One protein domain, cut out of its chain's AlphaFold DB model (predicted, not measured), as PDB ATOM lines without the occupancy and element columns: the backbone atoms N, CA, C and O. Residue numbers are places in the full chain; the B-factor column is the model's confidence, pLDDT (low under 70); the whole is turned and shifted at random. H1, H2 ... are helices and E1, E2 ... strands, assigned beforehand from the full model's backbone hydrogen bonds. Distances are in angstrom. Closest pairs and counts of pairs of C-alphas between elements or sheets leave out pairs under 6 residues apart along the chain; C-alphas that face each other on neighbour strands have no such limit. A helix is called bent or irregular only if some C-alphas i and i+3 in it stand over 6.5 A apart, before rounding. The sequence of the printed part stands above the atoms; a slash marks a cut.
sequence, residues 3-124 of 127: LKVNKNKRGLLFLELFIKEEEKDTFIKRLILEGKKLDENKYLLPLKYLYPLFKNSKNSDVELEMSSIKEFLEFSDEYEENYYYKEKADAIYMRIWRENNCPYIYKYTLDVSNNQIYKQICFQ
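What this domain is: This is residues 3 to 124 of the 127 residues of an uncharacterized protein of Clostridium intestinale URNW (UniProt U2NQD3). Two strongly twisted four-stranded sheets, E1 E2 E4 E3 and E6 E5 E7 E8, have the helix H2 wedged between them, so that H2 packs on both. H1 is side by side with H2 over the first sheet, and H3 covers the opposite face of the second sheet, at one end of the long axis. The printed part has 122 residues with three named helices and eight named strands, in the order E1 E2 H1 E3 E4 H2 E5 E6 H3 E7 E8; both sheets are antiparallel throughout, and the class is mixed, helices and strands. The whole is compact, with a radius of gyration of the C-alphas of 14.7 A and spans of 44 by 30 by 27 A.

Where its parts are: Find C-alpha 3 at (-28.214, -34.113, -38.199), where E1 begins; it runs through residues 3 to 7 over 13.4 A. E2, residues 13 to 18, covers 16.5 A. Next come H1, residues 26 to 34, 13.2 A long; E3, residues 36 to 39, 9.3 A; and E4, residues 42 to 45, 9.8 A. Look for C-alpha 47 at (-19.641, -28.952, -35.398): there H2 begins, running to residue 56 over 15.1 A. H2 is irregular, but only just: C-alphas 48 and 51 are 6.9 A apart. Further on are E5, residues 71 to 76, 17.1 A; E6, residues 83 to 86, 10.4 A; and H3, residues 91 to 99, 12.4 A. E7, residues 105 to 111, covers 19.4 A, and E8, residues 116 to 123, covers 21.6 A and ends at C-alpha 123, (-10.649, -33.471, -18.797).

How they stand to each other: Start with the hairpin of E1 and E2, antiparallel at 147 degrees, where N 4 and O 16 are 2.9 A apart. E2 and E4 are antiparallel neighbours too, with N 17 and O 43 at 2.8 A. E3 and E4 form a hairpin, with N 36 and O 44 at 2.8 A. E2, H1 and E3 are a split strand-helix-strand unit, two strands running the same way with E4 between them in the sheet; its crossover is right-handed. H1 and H2 make two layers with this sheet, both helices on one face of it. The closest C-alphas of H1 and E4 are those of Ile 32 and Tyr 43, 6.6 A apart. H1 and H2 are close but not clearly touching, at a shallow tilt of 5 degrees, opposite ways; C-alphas 31 and 49 are closest, 7.9 A apart. H2 is over E2 at a height over the sheet of 10.0 A, and the closest C-alphas of the two are those of Leu 15 and Leu 47, 5.0 A apart. Now turn to the second sheet: its hairpins are E5 and E6, with N 73 and O 86 at 2.7 A, and E7 and E8, with N 107 and O 120 at 2.8 A. Between E5 and E7, N 106 and O 74 are 2.8 A apart. E6, H3 and E7 are the other split unit, with E5 between the strands and a right-handed crossover. H2 is on this sheet at a height of 9.1 A, and H3, over E6 and E5 at 10.2 A, is on the opposite face. The closest C-alphas of E2 and E6 are those of Leu 13 and Tyr 85, 6.2 A apart. In H3 every O i to N i+4 pair is within hydrogen-bond range; in H1 4 of 5 are, in H2 4 of 6.

The domain as a whole: The two C-alphas farthest apart are those of Glu 22 and Ala 91, at 44.4 A. The printed part has no cut. The link from H2 to E5, residues 57 to 70, is long. Look there for low confidence: residues 58 to 60 have a pLDDT under 70, against a mean of 92.0 for the printed part.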
ATOM      1  N   LEU A   3     -29.592 -34.458 -38.532       95.38
ATOM      2  CA  LEU A   3     -28.214 -34.113 -38.199       95.38
ATOM      3  C   LEU A   3     -27.338 -35.363 -38.218       95.38
ATOM      4  O   LEU A   3     -27.701 -36.400 -37.664       95.38
ATOM      5  N   LYS A   4     -26.152 -35.252 -38.813       97.06
ATOM      6  CA  LYS A   4     -25.166 -36.331 -38.830       97.06
ATOM      7  C   LYS A   4     -23.776 -35.822 -38.497       97.06
ATOM      8  O   LYS A   4     -23.255 -34.946 -39.180       97.06
ATOM      9  N   VAL A   5     -23.139 -36.426 -37.499       97.62
ATOM     10  CA  VAL A   5     -21.720 -36.176 -37.213       97.62
ATOM     11  C   VAL A   5     -20.879 -37.142 -38.035       97.62
ATOM     12  O   VAL A   5     -21.021 -38.357 -37.905       97.62
ATOM     13  N   ASN A   6     -20.010 -36.609 -38.887       95.88
ATOM     14  CA  ASN A   6     -19.201 -37.397 -39.812       95.88
ATOM     15  C   ASN A   6     -17.728 -36.969 -39.752       95.88
ATOM     16  O   ASN A   6     -17.377 -35.990 -39.092       95.88
ATOM     17  N   LYS A   7     -16.856 -37.716 -40.433       94.75
ATOM     18  CA  LYS A   7     -15.431 -37.403 -40.553       94.75
ATOM     19  C   LYS A   7     -14.933 -37.544 -41.973       94.75
ATOM     20  O   LYS A   7     -15.400 -38.380 -42.743       94.75
ATOM     21  N   ASN A   8     -13.941 -36.736 -42.320       92.44
ATOM     22  CA  ASN A   8     -13.278 -36.860 -43.611       92.44
ATOM     23  C   ASN A   8     -12.130 -37.884 -43.545       92.44
ATOM     24  O   ASN A   8     -11.795 -38.412 -42.485       92.44
ATOM     25  N   LYS A   9     -11.465 -38.124 -44.683       90.75
ATOM     26  CA  LYS A   9     -10.313 -39.044 -44.781       90.75
ATOM     27  C   LYS A   9      -9.133 -38.675 -43.865       90.75
ATOM     28  O   LYS A   9      -8.296 -39.523 -43.595       90.75
ATOM     29  N   ARG A  10      -9.055 -37.421 -43.402       88.88
ATOM     30  CA  ARG A  10      -8.026 -36.919 -42.473       88.88
ATOM     31  C   ARG A  10      -8.465 -37.003 -41.003       88.88
ATOM     32  O   ARG A  10      -7.722 -36.587 -40.122       88.88
ATOM     33  N   GLY A  11      -9.668 -37.513 -40.733       88.56
ATOM     34  CA  GLY A  11     -10.231 -37.622 -39.388       88.56
ATOM     35  C   GLY A  11     -10.733 -36.302 -38.799       88.56
ATOM     36  O   GLY A  11     -10.922 -36.232 -37.589       88.56
ATOM     37  N   LEU A  12     -10.933 -35.259 -39.616       91.56
ATOM     38  CA  LEU A  12     -11.580 -34.025 -39.158       91.56
ATOM     39  C   LEU A  12     -13.087 -34.243 -39.087       91.56
ATOM     40  O   LEU A  12     -13.680 -34.696 -40.072       91.56
ATOM     41  N   LEU A  13     -13.670 -33.909 -37.937       96.31
ATOM     42  CA  LEU A  13     -15.100 -34.040 -37.686       96.31
ATOM     43  C   LEU A  13     -15.866 -32.834 -38.225       96.31
ATOM     44  O   LEU A  13     -15.379 -31.706 -38.174       96.31
ATOM     45  N   PHE A  14     -17.071 -33.075 -38.729       95.06
ATOM     46  CA  PHE A  14     -17.971 -32.035 -39.216       95.06
ATOM     47  C   PHE A  14     -19.431 -32.457 -39.051       95.06
ATOM     48  O   PHE A  14     -19.738 -33.640 -38.878       95.06
ATOM     49  N   LEU A  15     -20.326 -31.472 -39.111       97.00
ATOM     50  CA  LEU A  15     -21.766 -31.678 -39.039       97.00
ATOM     51  C   LEU A  15     -22.362 -31.649 -40.446       97.00
ATOM     52  O   LEU A  15     -22.190 -30.673 -41.173       97.00
ATOM     53  N   GLU A  16     -23.080 -32.695 -40.829       96.88
ATOM     54  CA  GLU A  16     -23.980 -32.660 -41.977       96.88
ATOM     55  C   GLU A  16     -25.392 -32.339 -41.484       96.88
ATOM     56  O   GLU A  16     -25.919 -33.001 -40.589       96.88
ATOM     57  N   LEU A  17     -25.997 -31.322 -42.088       95.50
ATOM     58  CA  LEU A  17     -27.382 -30.932 -41.887       95.50
ATOM     59  C   LEU A  17     -28.182 -31.301 -43.138       95.50
ATOM     60  O   LEU A  17     -27.835 -30.880 -44.243       95.50
ATOM     61  N   PHE A  18     -29.270 -32.041 -42.943       95.25
ATOM     62  CA  PHE A  18     -30.272 -32.326 -43.963       95.25
ATOM     63  C   PHE A  18     -31.580 -31.644 -43.583       95.25
ATOM     64  O   PHE A  18     -32.165 -31.934 -42.534       95.25
ATOM     65  N   ILE A  19     -32.039 -30.727 -44.424       92.94
ATOM     66  CA  ILE A  19     -33.229 -29.928 -44.138       92.94
ATOM     67  C   ILE A  19     -33.909 -29.491 -45.431       92.94
ATOM     68  O   ILE A  19     -33.239 -29.015 -46.351       92.94
ATOM     69  N   LYS A  20     -35.233 -29.661 -45.495       91.62
ATOM     70  CA  LYS A  20     -36.034 -29.191 -46.628       91.62
ATOM     71  C   LYS A  20     -36.227 -27.679 -46.556       91.62
ATOM     72  O   LYS A  20     -36.118 -27.093 -45.482       91.62
ATOM     73  N   GLU A  21     -36.487 -27.031 -47.687       86.69
ATOM     74  CA  GLU A  21     -36.591 -25.566 -47.761       86.69
ATOM     75  C   GLU A  21     -37.700 -25.007 -46.856       86.69
ATOM     76  O   GLU A  21     -37.489 -24.011 -46.168       86.69
ATOM     77  N   GLU A  22     -38.843 -25.688 -46.790       86.75
ATOM     78  CA  GLU A  22     -39.997 -25.315 -45.971       86.75
ATOM     79  C   GLU A  22     -39.739 -25.379 -44.455       86.75
ATOM     80  O   GLU A  22     -40.426 -24.714 -43.686       86.75
ATOM     81  N   GLU A  23     -38.730 -26.138 -44.021       84.94
ATOM     82  CA  GLU A  23     -38.336 -26.273 -42.614       84.94
ATOM     83  C   GLU A  23     -37.319 -25.192 -42.184       84.94
ATOM     84  O   GLU A  23     -36.981 -25.090 -41.003       84.94
ATOM     85  N   LYS A  24     -36.789 -24.388 -43.122       87.38
ATOM     86  CA  LYS A  24     -35.724 -23.407 -42.847       87.38
ATOM     87  C   LYS A  24     -36.287 -22.127 -42.235       87.38
ATOM     88  O   LYS A  24     -36.701 -21.204 -42.943       87.38
ATOM     89  N   ASP A  25     -36.206 -22.027 -40.916       87.81
ATOM     90  CA  ASP A  25     -36.437 -20.774 -40.200       87.81
ATOM     91  C   ASP A  25     -35.245 -19.793 -40.324       87.81
ATOM     92  O   ASP A  25     -34.218 -20.073 -40.952       87.81
ATOM     93  N   THR A  26     -35.374 -18.608 -39.724       87.50
ATOM     94  CA  THR A  26     -34.325 -17.574 -39.731       87.50
ATOM     95  C   THR A  26     -33.020 -18.043 -39.078       87.50
ATOM     96  O   THR A  26     -31.936 -17.664 -39.530       87.50
ATOM     97  N   PHE A  27     -33.100 -18.868 -38.032       86.12
ATOM     98  CA  PHE A  27     -31.931 -19.385 -37.326       86.12
ATOM     99  C   PHE A  27     -31.158 -20.372 -38.204       86.12
ATOM    100  O   PHE A  27     -29.960 -20.192 -38.422       86.12
ATOM    101  N   ILE A  28     -31.850 -21.342 -38.801       89.38
ATOM    102  CA  ILE A  28     -31.275 -22.286 -39.762       89.38
ATOM    103  C   ILE A  28     -30.673 -21.546 -40.951       89.38
ATOM    104  O   ILE A  28     -29.542 -21.843 -41.336       89.38
ATOM    105  N   LYS A  29     -31.386 -20.561 -41.516       89.50
ATOM    106  CA  LYS A  29     -30.882 -19.756 -42.642       89.50
ATOM    107  C   LYS A  29     -29.569 -19.059 -42.300       89.50
ATOM    108  O   LYS A  29     -28.665 -19.043 -43.128       89.50
ATOM    109  N   ARG A  30     -29.423 -18.542 -41.079       89.12
ATOM    110  CA  ARG A  30     -28.160 -17.953 -40.615       89.12
ATOM    111  C   ARG A  30     -27.049 -18.999 -40.499       89.12
ATOM    112  O   ARG A  30     -25.941 -18.751 -40.954       89.12
ATOM    113  N   LEU A  31     -27.349 -20.171 -39.947       88.62
ATOM    114  CA  LEU A  31     -26.364 -21.244 -39.792       88.62
ATOM    115  C   LEU A  31     -25.841 -21.770 -41.130       88.62
ATOM    116  O   LEU A  31     -24.639 -21.978 -41.282       88.62
ATOM    117  N   ILE A  32     -26.718 -21.965 -42.118       90.69
ATOM    118  CA  ILE A  32     -26.302 -22.463 -43.437       90.69
ATOM    119  C   ILE A  32     -25.460 -21.449 -44.224       90.69
ATOM    120  O   ILE A  32     -24.729 -21.880 -45.113       90.69
ATOM    121  N   LEU A  33     -25.521 -20.148 -43.899       90.94
ATOM    122  CA  LEU A  33     -24.634 -19.128 -44.479       90.94
ATOM    123  C   LEU A  33     -23.187 -19.273 -43.996       90.94
ATOM    124  O   LEU A  33     -22.263 -19.004 -44.757       90.94
ATOM    125  N   GLU A  34     -22.985 -19.713 -42.754       88.81
ATOM    126  CA  GLU A  34     -21.654 -20.052 -42.228       88.81
ATOM    127  C   GLU A  34     -21.183 -21.445 -42.668       88.81
ATOM    128  O   GLU A  34     -20.020 -21.818 -42.509       88.81
ATOM    129  N   GLY A  35     -22.108 -22.238 -43.202       90.62
ATOM    130  CA  GLY A  35     -21.853 -23.554 -43.744       90.62
ATOM    131  C   GLY A  35     -21.443 -23.554 -45.211       90.62
ATOM    132  O   GLY A  35     -21.381 -22.542 -45.903       90.62
ATOM    133  N   LYS A  36     -21.226 -24.764 -45.719       93.88
ATOM    134  CA  LYS A  36     -21.053 -25.041 -47.142       93.88
ATOM    135  C   LYS A  36     -22.231 -25.862 -47.652       93.88
ATOM    136  O   LYS A  36     -22.473 -26.961 -47.159       93.88
ATOM    137  N   LYS A  37     -22.926 -25.377 -48.683       94.50
ATOM    138  CA  LYS A  37     -23.933 -26.179 -49.397       94.50
ATOM    139  C   LYS A  37     -23.241 -27.339 -50.124       94.50
ATOM    140  O   LYS A  37     -22.268 -27.125 -50.846       94.50
ATOM    141  N   LEU A  38     -23.712 -28.561 -49.888       92.44
ATOM    142  CA  LEU A  38     -23.251 -29.773 -50.574       92.44
ATOM    143  C   LEU A  38     -24.224 -30.186 -51.677       92.44
ATOM    144  O   LEU A  38     -23.785 -30.617 -52.736       92.44
ATOM    145  N   ASP A  39     -25.521 -30.051 -51.404       92.12
ATOM    146  CA  ASP A  39     -26.617 -30.394 -52.311       92.12
ATOM    147  C   ASP A  39     -27.843 -29.515 -51.999       92.12
ATOM    148  O   ASP A  39     -27.785 -28.675 -51.098       92.12
ATOM    149  N   GLU A  40     -28.957 -29.691 -52.710       88.75
ATOM    150  CA  GLU A  40     -30.193 -28.912 -52.573       88.75
ATOM    151  C   GLU A  40     -30.638 -28.753 -51.110       88.75
ATOM    152  O   GLU A  40     -30.826 -27.628 -50.639       88.75
ATOM    153  N   ASN A  41     -30.678 -29.870 -50.379       92.62
ATOM    154  CA  ASN A  41     -31.136 -29.957 -48.991       92.62
ATOM    155  C   ASN A  41     -30.027 -30.360 -48.008       92.62
ATOM    156  O   ASN A  41     -30.317 -30.682 -46.855       92.62
ATOM    157  N   LYS A  42     -28.762 -30.377 -48.451       95.62
ATOM    158  CA  LYS A  42     -27.630 -30.876 -47.660       95.62
ATOM    159  C   LYS A  42     -26.565 -29.806 -47.463       95.62
ATOM    160  O   LYS A  42     -26.036 -29.254 -48.429       95.62
ATOM    161  N   TYR A  43     -26.184 -29.587 -46.211       95.81
ATOM    162  CA  TYR A  43     -25.215 -28.575 -45.806       95.81
ATOM    163  C   TYR A  43     -24.149 -29.178 -44.895       95.81
ATOM    164  O   TYR A  43     -24.433 -30.060 -44.089       95.81
ATOM    165  N   LEU A  44     -22.920 -28.691 -45.018       95.88
ATOM    166  CA  LEU A  44     -21.822 -28.974 -44.103       95.88
ATOM    167  C   LEU A  44     -21.641 -27.771 -43.182       95.88
ATOM    168  O   LEU A  44     -21.351 -26.674 -43.653       95.88
ATOM    169  N   LEU A  45     -21.819 -27.985 -41.885       94.81
ATOM    170  CA  LEU A  45     -21.742 -26.958 -40.856       94.81
ATOM    171  C   LEU A  45     -20.548 -27.203 -39.920       94.81
ATOM    172  O   LEU A  45     -20.131 -28.353 -39.722       94.81
ATOM    173  N   PRO A  46     -20.029 -26.141 -39.282       92.75
ATOM    174  CA  PRO A  46     -19.176 -26.274 -38.109       92.75
ATOM    175  C   PRO A  46     -19.849 -27.109 -37.012       92.75
ATOM    176  O   PRO A  46     -21.025 -26.916 -36.697       92.75
ATOM    177  N   LEU A  47     -19.092 -28.016 -36.387       95.25
ATOM    178  CA  LEU A  47     -19.641 -28.952 -35.398       95.25
ATOM    179  C   LEU A  47     -20.114 -28.262 -34.102       95.25
ATOM    180  O   LEU A  47     -20.984 -28.804 -33.424       95.25
ATOM    181  N   LYS A  48     -19.662 -27.023 -33.835       93.31
ATOM    182  CA  LYS A  48     -20.109 -26.185 -32.698       93.31
ATOM    183  C   LYS A  48     -21.619 -25.953 -32.694       93.31
ATOM    184  O   LYS A  48     -22.207 -25.688 -31.652       93.31
ATOM    185  N   TYR A  49     -22.261 -26.091 -33.856       93.06
ATOM    186  CA  TYR A  49     -23.703 -25.936 -34.004       93.06
ATOM    187  C   TYR A  49     -24.511 -27.179 -33.652       93.06
ATOM    188  O   TYR A  49     -25.720 -27.048 -33.490       93.06
ATOM    189  N   LEU A  50     -23.890 -28.350 -33.469       94.44
ATOM    190  CA  LEU A  50     -24.600 -29.592 -33.155       94.44
ATOM    191  C   LEU A  50     -25.472 -29.444 -31.906       94.44
ATOM    192  O   LEU A  50     -26.674 -29.687 -31.958       94.44
ATOM    193  N   TYR A  51     -24.866 -29.048 -30.788       91.25
ATOM    194  CA  TYR A  51     -25.572 -28.979 -29.513       91.25
ATOM    195  C   TYR A  51     -26.621 -27.857 -29.474       91.25
ATOM    196  O   TYR A  51     -27.750 -28.140 -29.074       91.25
ATOM    197  N   PRO A  52     -26.337 -26.624 -29.951       89.44
ATOM    198  CA  PRO A  52     -27.359 -25.588 -30.087       89.44
ATOM    199  C   PRO A  52     -28.525 -25.987 -30.999       89.44
ATOM    200  O   PRO A  52     -29.672 -25.762 -30.627       89.44
ATOM    201  N   LEU A  53     -28.262 -26.602 -32.161       90.06
ATOM    202  CA  LEU A  53     -29.314 -27.076 -33.074       90.06
ATOM    203  C   LEU A  53     -30.193 -28.129 -32.407       90.06
ATOM    204  O   LEU A  53     -31.420 -28.063 -32.479       90.06
ATOM    205  N   PHE A  54     -29.557 -29.089 -31.742       89.44
ATOM    206  CA  PHE A  54     -30.254 -30.170 -31.074       89.44
ATOM    207  C   PHE A  54     -31.093 -29.671 -29.891       89.44
ATOM    208  O   PHE A  54     -32.229 -30.087 -29.727       89.44
ATOM    209  N   LYS A  55     -30.571 -28.733 -29.094       86.06
ATOM    210  CA  LYS A  55     -31.252 -28.211 -27.900       86.06
ATOM    211  C   LYS A  55     -32.356 -27.194 -28.209       86.06
ATOM    212  O   LYS A  55     -33.336 -27.130 -27.474       86.06
ATOM    213  N   ASN A  56     -32.170 -26.356 -29.231       81.50
ATOM    214  CA  ASN A  56     -33.106 -25.267 -29.548       81.50
ATOM    215  C   ASN A  56     -34.236 -25.694 -30.486       81.50
ATOM    216  O   ASN A  56     -35.229 -24.980 -30.616       81.50
ATOM    217  N   SER A  57     -34.094 -26.836 -31.152       75.56
ATOM    218  CA  SER A  57     -35.204 -27.432 -31.876       75.56
ATOM    219  C   SER A  57     -36.207 -28.034 -30.894       75.56
ATOM    220  O   SER A  57     -35.852 -28.505 -29.814       75.56
ATOM    221  N   LYS A  58     -37.494 -28.030 -31.254       66.38
ATOM    222  CA  LYS A  58     -38.451 -28.878 -30.544       66.38
ATOM    223  C   LYS A  58     -37.999 -30.315 -30.802       66.38
ATOM    224  O   LYS A  58     -37.940 -30.714 -31.957       66.38
ATOM    225  N   ASN A  59     -37.642 -31.059 -29.752       53.19
ATOM    226  CA  ASN A  59     -36.993 -32.383 -29.818       53.19
ATOM    227  C   ASN A  59     -37.621 -33.391 -30.816       53.19
ATOM    228  O   ASN A  59     -36.959 -34.348 -31.203       53.19
ATOM    229  N   SER A  60     -38.884 -33.204 -31.224       56.28
ATOM    230  CA  SER A  60     -39.584 -34.007 -32.237       56.28
ATOM    231  C   SER A  60     -39.151 -33.754 -33.685       56.28
ATOM    232  O   SER A  60     -39.406 -34.595 -34.542       56.28
ATOM    233  N   ASP A  61     -38.518 -32.617 -33.975       81.06
ATOM    234  CA  ASP A  61     -38.306 -32.139 -35.349       81.06
ATOM    235  C   ASP A  61     -36.875 -32.412 -35.850       81.06
ATOM    236  O   ASP A  61     -36.548 -32.159 -37.019       81.06
ATOM    237  N   VAL A  62     -36.013 -32.936 -34.967       88.62
ATOM    238  CA  VAL A  62     -34.593 -33.195 -35.227       88.62
ATOM    239  C   VAL A  62     -34.238 -34.634 -34.947       88.62
ATOM    240  O   VAL A  62     -34.313 -35.104 -33.819       88.62
ATOM    241  N   GLU A  63     -33.781 -35.309 -35.992       92.25
ATOM    242  CA  GLU A  63     -33.338 -36.695 -35.946       92.25
ATOM    243  C   GLU A  63     -31.811 -36.757 -36.039       92.25
ATOM    244  O   GLU A  63     -31.210 -36.219 -36.977       92.25
ATOM    245  N   LEU A  64     -31.168 -37.427 -35.082       93.94
ATOM    246  CA  LEU A  64     -29.775 -37.841 -35.218       93.94
ATOM    247  C   LEU A  64     -29.687 -39.070 -36.134       93.94
ATOM    248  O   LEU A  64     -30.363 -40.072 -35.932       93.94
ATOM    249  N   GLU A  65     -28.822 -39.016 -37.140       95.44
ATOM    250  CA  GLU A  65     -28.612 -40.134 -38.063       95.44
ATOM    251  C   GLU A  65     -27.881 -41.300 -37.381       95.44
ATOM    252  O   GLU A  65     -26.817 -41.104 -36.787       95.44
ATOM    253  N   MET A  66     -28.377 -42.536 -37.546       93.88
ATOM    254  CA  MET A  66     -27.796 -43.768 -36.960       93.88
ATOM    255  C   MET A  66     -26.335 -44.007 -37.351       93.88
ATOM    256  O   MET A  66     -25.577 -44.649 -36.624       93.88
ATOM    257  N   SER A  67     -25.937 -43.478 -38.507       95.12
ATOM    258  CA  SER A  67     -24.573 -43.554 -39.035       95.12
ATOM    259  C   SER A  67     -23.634 -42.470 -38.491       95.12
ATOM    260  O   SER A  67     -22.516 -42.330 -38.988       95.12
ATOM    261  N   SER A  68     -24.076 -41.683 -37.507       96.81
ATOM    262  CA  SER A  68     -23.254 -40.660 -36.862       96.81
ATOM    263  C   SER A  68     -22.127 -41.264 -36.033       96.81
ATOM    264  O   SER A  68     -22.247 -42.340 -35.441       96.81
ATOM    265  N   ILE A  69     -21.034 -40.513 -35.927       97.38
ATOM    266  CA  ILE A  69     -20.013 -40.745 -34.907       97.38
ATOM    267  C   ILE A  69     -20.664 -40.583 -33.532       97.38
ATOM    268  O   ILE A  69     -21.249 -39.545 -33.233       97.38
ATOM    269  N   LYS A  70     -20.564 -41.630 -32.710       96.75
ATOM    270  CA  LYS A  70     -21.279 -41.721 -31.431       96.75
ATOM    271  C   LYS A  70     -20.587 -40.984 -30.295       96.75
ATOM    272  O   LYS A  70     -21.248 -40.579 -29.349       96.75
ATOM    273  N   GLU A  71     -19.272 -40.815 -30.373       97.31
ATOM    274  CA  GLU A  71     -18.498 -40.148 -29.331       97.31
ATOM    275  C   GLU A  71     -17.372 -39.313 -29.928       97.31
ATOM    276  O   GLU A  71     -16.697 -39.740 -30.868       97.31
ATOM    277  N   PHE A  72     -17.152 -38.128 -29.363       98.00
ATOM    278  CA  PHE A  72     -16.011 -37.282 -29.697       98.00
ATOM    279  C   PHE A  72     -15.679 -36.309 -28.565       98.00
ATOM    280  O   PHE A  72     -16.454 -36.114 -27.631       98.00
ATOM    281  N   LEU A  73     -14.502 -35.705 -28.665       97.62
ATOM    282  CA  LEU A  73     -13.969 -34.688 -27.776       97.62
ATOM    283  C   LEU A  73     -14.055 -33.315 -28.438       97.62
ATOM    284  O   LEU A  73     -13.852 -33.204 -29.649       97.62
ATOM    285  N   GLU A  74     -14.320 -32.292 -27.637       97.06
ATOM    286  CA  GLU A  74     -14.364 -30.881 -28.016       97.06
ATOM    287  C   GLU A  74     -13.608 -30.058 -26.973       97.06
ATOM    288  O   GLU A  74     -13.832 -30.221 -25.775       97.06
ATOM    289  N   PHE A  75     -12.779 -29.123 -27.422       96.62
ATOM    290  CA  PHE A  75     -12.464 -27.929 -26.642       96.62
ATOM    291  C   PHE A  75     -12.479 -26.715 -27.569       96.62
ATOM    292  O   PHE A  75     -12.324 -26.857 -28.788       96.62
ATOM    293  N   SER A  76     -12.664 -25.538 -26.991       94.62
ATOM    294  CA  SER A  76     -12.504 -24.259 -27.672       94.62
ATOM    295  C   SER A  76     -11.330 -23.494 -27.082       94.62
ATOM    296  O   SER A  76     -10.887 -23.803 -25.976       94.62
ATOM    297  N   ASP A  77     -10.829 -22.497 -27.799       92.31
ATOM    298  CA  ASP A  77     -10.027 -21.456 -27.161       92.31
ATOM    299  C   ASP A  77     -10.858 -20.647 -26.139       92.31
ATOM    300  O   ASP A  77     -12.066 -20.849 -25.973       92.31
ATOM    301  N   GLU A  78     -10.184 -19.748 -25.423       86.38
ATOM    302  CA  GLU A  78     -10.772 -18.919 -24.362       86.38
ATOM    303  C   GLU A  78     -11.892 -17.992 -24.864       86.38
ATOM    304  O   GLU A  78     -12.808 -17.669 -24.111       86.38
ATOM    305  N   TYR A  79     -11.844 -17.598 -26.138       88.56
ATOM    306  CA  TYR A  79     -12.808 -16.683 -26.754       88.56
ATOM    307  C   TYR A  79     -13.934 -17.400 -27.509       88.56
ATOM    308  O   TYR A  79     -14.796 -16.741 -28.087       88.56
ATOM    309  N   GLU A  80     -13.935 -18.737 -27.509       87.25
ATOM    310  CA  GLU A  80     -14.854 -19.565 -28.289       87.25
ATOM    311  C   GLU A  80     -14.865 -19.221 -29.794       87.25
ATOM    312  O   GLU A  80     -15.885 -19.344 -30.480       87.25
ATOM    313  N   GLU A  81     -13.721 -18.807 -30.338       87.81
ATOM    314  CA  GLU A  81     -13.558 -18.538 -31.767       87.81
ATOM    315  C   GLU A  81     -13.160 -19.818 -32.505       87.81
ATOM    316  O   GLU A  81     -13.786 -20.199 -33.505       87.81
ATOM    317  N   ASN A  82     -12.159 -20.527 -31.973       92.38
ATOM    318  CA  ASN A  82     -11.630 -21.754 -32.555       92.38
ATOM    319  C   ASN A  82     -12.074 -22.978 -31.760       92.38
ATOM    320  O   ASN A  82     -11.871 -23.067 -30.552       92.38
ATOM    321  N   TYR A  83     -12.632 -23.962 -32.466       94.94
ATOM    322  CA  TYR A  83     -13.083 -25.221 -31.883       94.94
ATOM    323  C   TYR A  83     -12.311 -26.403 -32.453       94.94
ATOM    324  O   TYR A  83     -12.115 -26.517 -33.666       94.94
ATOM    325  N   TYR A  84     -11.952 -27.333 -31.575       95.75
ATOM    326  CA  TYR A  84     -11.118 -28.481 -31.896       95.75
ATOM    327  C   TYR A  84     -11.828 -29.781 -31.539       95.75
ATOM    328  O   TYR A  84     -12.157 -30.030 -30.378       95.75
ATOM    329  N   TYR A  85     -11.985 -30.651 -32.539       96.75
ATOM    330  CA  TYR A  85     -12.746 -31.893 -32.420       96.75
ATOM    331  C   TYR A  85     -11.907 -33.126 -32.728       96.75
ATOM    332  O   TYR A  85     -11.132 -33.131 -33.692       96.75
ATOM    333  N   LYS A  86     -12.099 -34.205 -31.962       96.19
ATOM    334  CA  LYS A  86     -11.428 -35.485 -32.222       96.19
ATOM    335  C   LYS A  86     -12.184 -36.669 -31.623       96.19
ATOM    336  O   LYS A  86     -12.686 -36.568 -30.518       96.19
ATOM    337  N   GLU A  87     -12.216 -37.821 -32.294       96.12
ATOM    338  CA  GLU A  87     -12.805 -39.048 -31.710       96.12
ATOM    339  C   GLU A  87     -12.026 -39.539 -30.477       96.12
ATOM    340  O   GLU A  87     -12.610 -40.068 -29.536       96.12
ATOM    341  N   LYS A  88     -10.697 -39.380 -30.486       93.94
ATOM    342  CA  LYS A  88      -9.792 -39.808 -29.411       93.94
ATOM    343  C   LYS A  88      -8.673 -38.790 -29.241       93.94
ATOM    344  O   LYS A  88      -8.120 -38.339 -30.241       93.94
ATOM    345  N   ALA A  89      -8.315 -38.467 -28.003       93.69
ATOM    346  CA  ALA A  89      -7.194 -37.576 -27.727       93.69
ATOM    347  C   ALA A  89      -5.878 -38.206 -28.213       93.69
ATOM    348  O   ALA A  89      -5.489 -39.278 -27.751       93.69
ATOM    349  N   ASP A  90      -5.200 -37.537 -29.146       94.75
ATOM    350  CA  ASP A  90      -3.844 -37.874 -29.578       94.75
ATOM    351  C   ASP A  90      -2.839 -36.819 -29.081       94.75
ATOM    352  O   ASP A  90      -3.205 -35.793 -28.497       94.75
ATOM    353  N   ALA A  91      -1.545 -37.072 -29.290       96.19
ATOM    354  CA  ALA A  91      -0.490 -36.169 -28.837       96.19
ATOM    355  C   ALA A  91      -0.599 -34.761 -29.450       96.19
ATOM    356  O   ALA A  91      -0.257 -33.781 -28.785       96.19
ATOM    357  N   ILE A  92      -1.092 -34.649 -30.691       95.12
ATOM    358  CA  ILE A  92      -1.253 -33.370 -31.392       95.12
ATOM    359  C   ILE A  92      -2.417 -32.592 -30.776       95.12
ATOM    360  O   ILE A  92      -2.248 -31.428 -30.422       95.12
ATOM    361  N   TYR A  93      -3.564 -33.243 -30.580       95.25
ATOM    362  CA  TYR A  93      -4.746 -32.667 -29.944       95.25
ATOM    363  C   TYR A  93      -4.424 -32.135 -28.545       95.25
ATOM    364  O   TYR A  93      -4.707 -30.980 -28.235       95.25
ATOM    365  N   MET A  94      -3.733 -32.938 -27.730       95.62
ATOM    366  CA  MET A  94      -3.334 -32.531 -26.382       95.62
ATOM    367  C   MET A  94      -2.270 -31.427 -26.377       95.62
ATOM    368  O   MET A  94      -2.195 -30.666 -25.414       95.62
ATOM    369  N   ARG A  95      -1.430 -31.323 -27.417       96.12
ATOM    370  CA  ARG A  95      -0.487 -30.203 -27.562       96.12
ATOM    371  C   ARG A  95      -1.229 -28.898 -27.826       96.12
ATOM    372  O   ARG A  95      -1.021 -27.952 -27.075       96.12
ATOM    373  N   ILE A  96      -2.129 -28.889 -28.812       95.25
ATOM    374  CA  ILE A  96      -2.953 -27.716 -29.151       95.25
ATOM    375  C   ILE A  96      -3.761 -27.270 -27.929       95.25
ATOM    376  O   ILE A  96      -3.830 -26.085 -27.623       95.25
ATOM    377  N   TRP A  97      -4.320 -28.221 -27.183       95.31
ATOM    378  CA  TRP A  97      -5.043 -27.943 -25.946       95.31
ATOM    379  C   TRP A  97      -4.201 -27.176 -24.910       95.31
ATOM    380  O   TRP A  97      -4.668 -26.198 -24.328       95.31
ATOM    381  N   ARG A  98      -2.938 -27.578 -24.705       93.00
ATOM    382  CA  ARG A  98      -2.022 -26.874 -23.790       93.00
ATOM    383  C   ARG A  98      -1.648 -25.481 -24.288       93.00
ATOM    384  O   ARG A  98      -1.537 -24.572 -23.474       93.00
ATOM    385  N   GLU A  99      -1.462 -25.329 -25.598       94.00
ATOM    386  CA  GLU A  99      -1.162 -24.042 -26.241       94.00
ATOM    387  C   GLU A  99      -2.330 -23.050 -26.106       94.00
ATOM    388  O   GLU A  99      -2.095 -21.854 -25.981       94.00
ATOM    389  N   ASN A 100      -3.571 -23.543 -26.036       91.56
ATOM    390  CA  ASN A 100      -4.784 -22.735 -25.857       91.56
ATOM    391  C   ASN A 100      -5.182 -22.543 -24.385       91.56
ATOM    392  O   ASN A 100      -6.358 -22.417 -24.074       91.56
ATOM    393  N   ASN A 101      -4.209 -22.516 -23.470       89.00
ATOM    394  CA  ASN A 101      -4.426 -22.241 -22.044       89.00
ATOM    395  C   ASN A 101      -5.208 -23.326 -21.266       89.00
ATOM    396  O   ASN A 101      -5.739 -23.070 -20.190       89.00
ATOM    397  N   CYS A 102      -5.203 -24.573 -21.755       88.31
ATOM    398  CA  CYS A 102      -5.786 -25.742 -21.076       88.31
ATOM    399  C   CYS A 102      -7.286 -25.602 -20.705       88.31
ATOM    400  O   CYS A 102      -7.643 -25.826 -19.543       88.31
ATOM    401  N   PRO A 103      -8.172 -25.281 -21.665       90.81
ATOM    402  CA  PRO A 103      -9.618 -25.162 -21.453       90.81
ATOM    403  C   PRO A 103     -10.227 -26.501 -21.013       90.81
ATOM    404  O   PRO A 103      -9.565 -27.539 -20.998       90.81
ATOM    405  N   TYR A 104     -11.514 -26.552 -20.685       95.38
ATOM    406  CA  TYR A 104     -12.152 -27.852 -20.468       95.38
ATOM    407  C   TYR A 104     -12.251 -28.647 -21.770       95.38
ATOM    408  O   TYR A 104     -12.648 -28.116 -22.807       95.38
ATOM    409  N   ILE A 105     -11.915 -29.939 -21.702       96.88
ATOM    410  CA  ILE A 105     -12.225 -30.877 -22.780       96.88
ATOM    411  C   ILE A 105     -13.562 -31.525 -22.450       96.88
ATOM    412  O   ILE A 105     -13.707 -32.246 -21.455       96.88
ATOM    413  N   TYR A 106     -14.536 -31.297 -23.316       97.25
ATOM    414  CA  TYR A 106     -15.841 -31.924 -23.258       97.25
ATOM    415  C   TYR A 106     -15.837 -33.231 -24.044       97.25
ATOM    416  O   TYR A 106     -15.331 -33.287 -25.162       97.25
ATOM    417  N   LYS A 107     -16.454 -34.273 -23.490       97.88
ATOM    418  CA  LYS A 107     -16.854 -35.468 -24.231       97.88
ATOM    419  C   LYS A 107     -18.320 -35.330 -24.620       97.88
ATOM    420  O   LYS A 107     -19.180 -35.139 -23.759       97.88
ATOM    421  N   TYR A 108     -18.584 -35.487 -25.909       97.81
ATOM    422  CA  TYR A 108     -19.917 -35.671 -26.453       97.81
ATOM    423  C   TYR A 108     -20.217 -37.151 -26.615       97.81
ATOM    424  O   TYR A 108     -19.370 -37.916 -27.078       97.81
ATOM    425  N   THR A 109     -21.425 -37.551 -26.231       97.69
ATOM    426  CA  THR A 109     -21.980 -38.886 -26.480       97.69
ATOM    427  C   THR A 109     -23.344 -38.725 -27.138       97.69
ATOM    428  O   THR A 109     -24.226 -38.073 -26.583       97.69
ATOM    429  N   LEU A 110     -23.492 -39.267 -28.343       96.38
ATOM    430  CA  LEU A 110     -24.710 -39.226 -29.143       96.38
ATOM    431  C   LEU A 110     -25.423 -40.564 -28.978       96.38
ATOM    432  O   LEU A 110     -25.037 -41.571 -29.581       96.38
ATOM    433  N   ASP A 111     -26.470 -40.563 -28.164       94.56
ATOM    434  CA  ASP A 111     -27.387 -41.686 -28.056       94.56
ATOM    435  C   ASP A 111     -28.434 -41.556 -29.157       94.56
ATOM    436  O   ASP A 111     -29.491 -40.949 -28.997       94.56
ATOM    437  N   VAL A 112     -28.091 -42.092 -30.325       92.62
ATOM    438  CA  VAL A 112     -28.946 -41.987 -31.506       92.62
ATOM    439  C   VAL A 112     -30.237 -42.793 -31.348       92.62
ATOM    440  O   VAL A 112     -31.269 -42.404 -31.883       92.62
ATOM    441  N   SER A 113     -30.208 -43.880 -30.572       91.06
ATOM    442  CA  SER A 113     -31.382 -44.725 -30.340       91.06
ATOM    443  C   SER A 113     -32.449 -44.006 -29.521       91.06
ATOM    444  O   SER A 113     -33.631 -44.128 -29.832       91.06
ATOM    445  N   ASN A 114     -32.034 -43.226 -28.522       92.62
ATOM    446  CA  ASN A 114     -32.944 -42.407 -27.721       92.62
ATOM    447  C   ASN A 114     -33.065 -40.963 -28.226       92.62
ATOM    448  O   ASN A 114     -33.770 -40.167 -27.609       92.62
ATOM    449  N   ASN A 115     -32.391 -40.628 -29.332       91.69
ATOM    450  CA  ASN A 115     -32.255 -39.275 -29.869       91.69
ATOM    451  C   ASN A 115     -31.857 -38.281 -28.764       91.69
ATOM    452  O   ASN A 115     -32.632 -37.405 -28.392       91.69
ATOM    453  N   GLN A 116     -30.673 -38.461 -28.178       93.50
ATOM    454  CA  GLN A 116     -30.148 -37.613 -27.104       93.50
ATOM    455  C   GLN A 116     -28.664 -37.295 -27.309       93.50
ATOM    456  O   GLN A 116     -27.893 -38.103 -27.830       93.50
ATOM    457  N   ILE A 117     -28.250 -36.107 -26.857       95.12
ATOM    458  CA  ILE A 117     -26.849 -35.681 -26.837       95.12
ATOM    459  C   ILE A 117     -26.445 -35.362 -25.404       95.12
ATOM    460  O   ILE A 117     -27.013 -34.475 -24.767       95.12
ATOM    461  N   TYR A 118     -25.404 -36.036 -24.933       95.56
ATOM    462  CA  TYR A 118     -24.779 -35.778 -23.644       95.56
ATOM    463  C   TYR A 118     -23.475 -35.015 -23.851       95.56
ATOM    464  O   TYR A 118     -22.621 -35.459 -24.619       95.56
ATOM    465  N   LYS A 119     -23.310 -33.889 -23.151       95.88
ATOM    466  CA  LYS A 119     -22.072 -33.100 -23.098       95.88
ATOM    467  C   LYS A 119     -21.578 -33.071 -21.655       95.88
ATOM    468  O   LYS A 119     -22.287 -32.586 -20.779       95.88
ATOM    469  N   GLN A 120     -20.368 -33.567 -21.411       96.50
ATOM    470  CA  GLN A 120     -19.768 -33.604 -20.073       96.50
ATOM    471  C   GLN A 120     -18.296 -33.206 -20.113       96.50
ATOM    472  O   GLN A 120     -17.612 -33.495 -21.092       96.50
ATOM    473  N   ILE A 121     -17.789 -32.580 -19.053       96.56
ATOM    474  CA  ILE A 121     -16.351 -32.331 -18.905       96.56
ATOM    475  C   ILE A 121     -15.673 -33.676 -18.633       96.56
ATOM    476  O   ILE A 121     -16.027 -34.372 -17.685       96.56
ATOM    477  N   CYS A 122     -14.716 -34.053 -19.476       95.12
ATOM    478  CA  CYS A 122     -13.963 -35.304 -19.341       95.12
ATOM    479  C   CYS A 122     -12.488 -35.079 -18.998       95.12
ATOM    480  O   CYS A 122     -11.811 -36.007 -18.562       95.12
ATOM    481  N   PHE A 123     -11.995 -33.853 -19.183       93.62
ATOM    482  CA  PHE A 123     -10.649 -33.471 -18.797       93.62
ATOM    483  C   PHE A 123     -10.607 -31.997 -18.406       93.62
ATOM    484  O   PHE A 123     -11.165 -31.140 -19.095       93.62
ATOM    485  N   GLN A 124      -9.911 -31.716 -17.312       92.25
ATOM    486  CA  GLN A 124      -9.610 -30.374 -16.840       92.25
ATOM    487  C   GLN A 124      -8.208 -30.366 -16.241       92.25
ATOM    488  O   GLN A 124      -7.754 -31.373 -15.690       92.25
TER     489      GLN A 124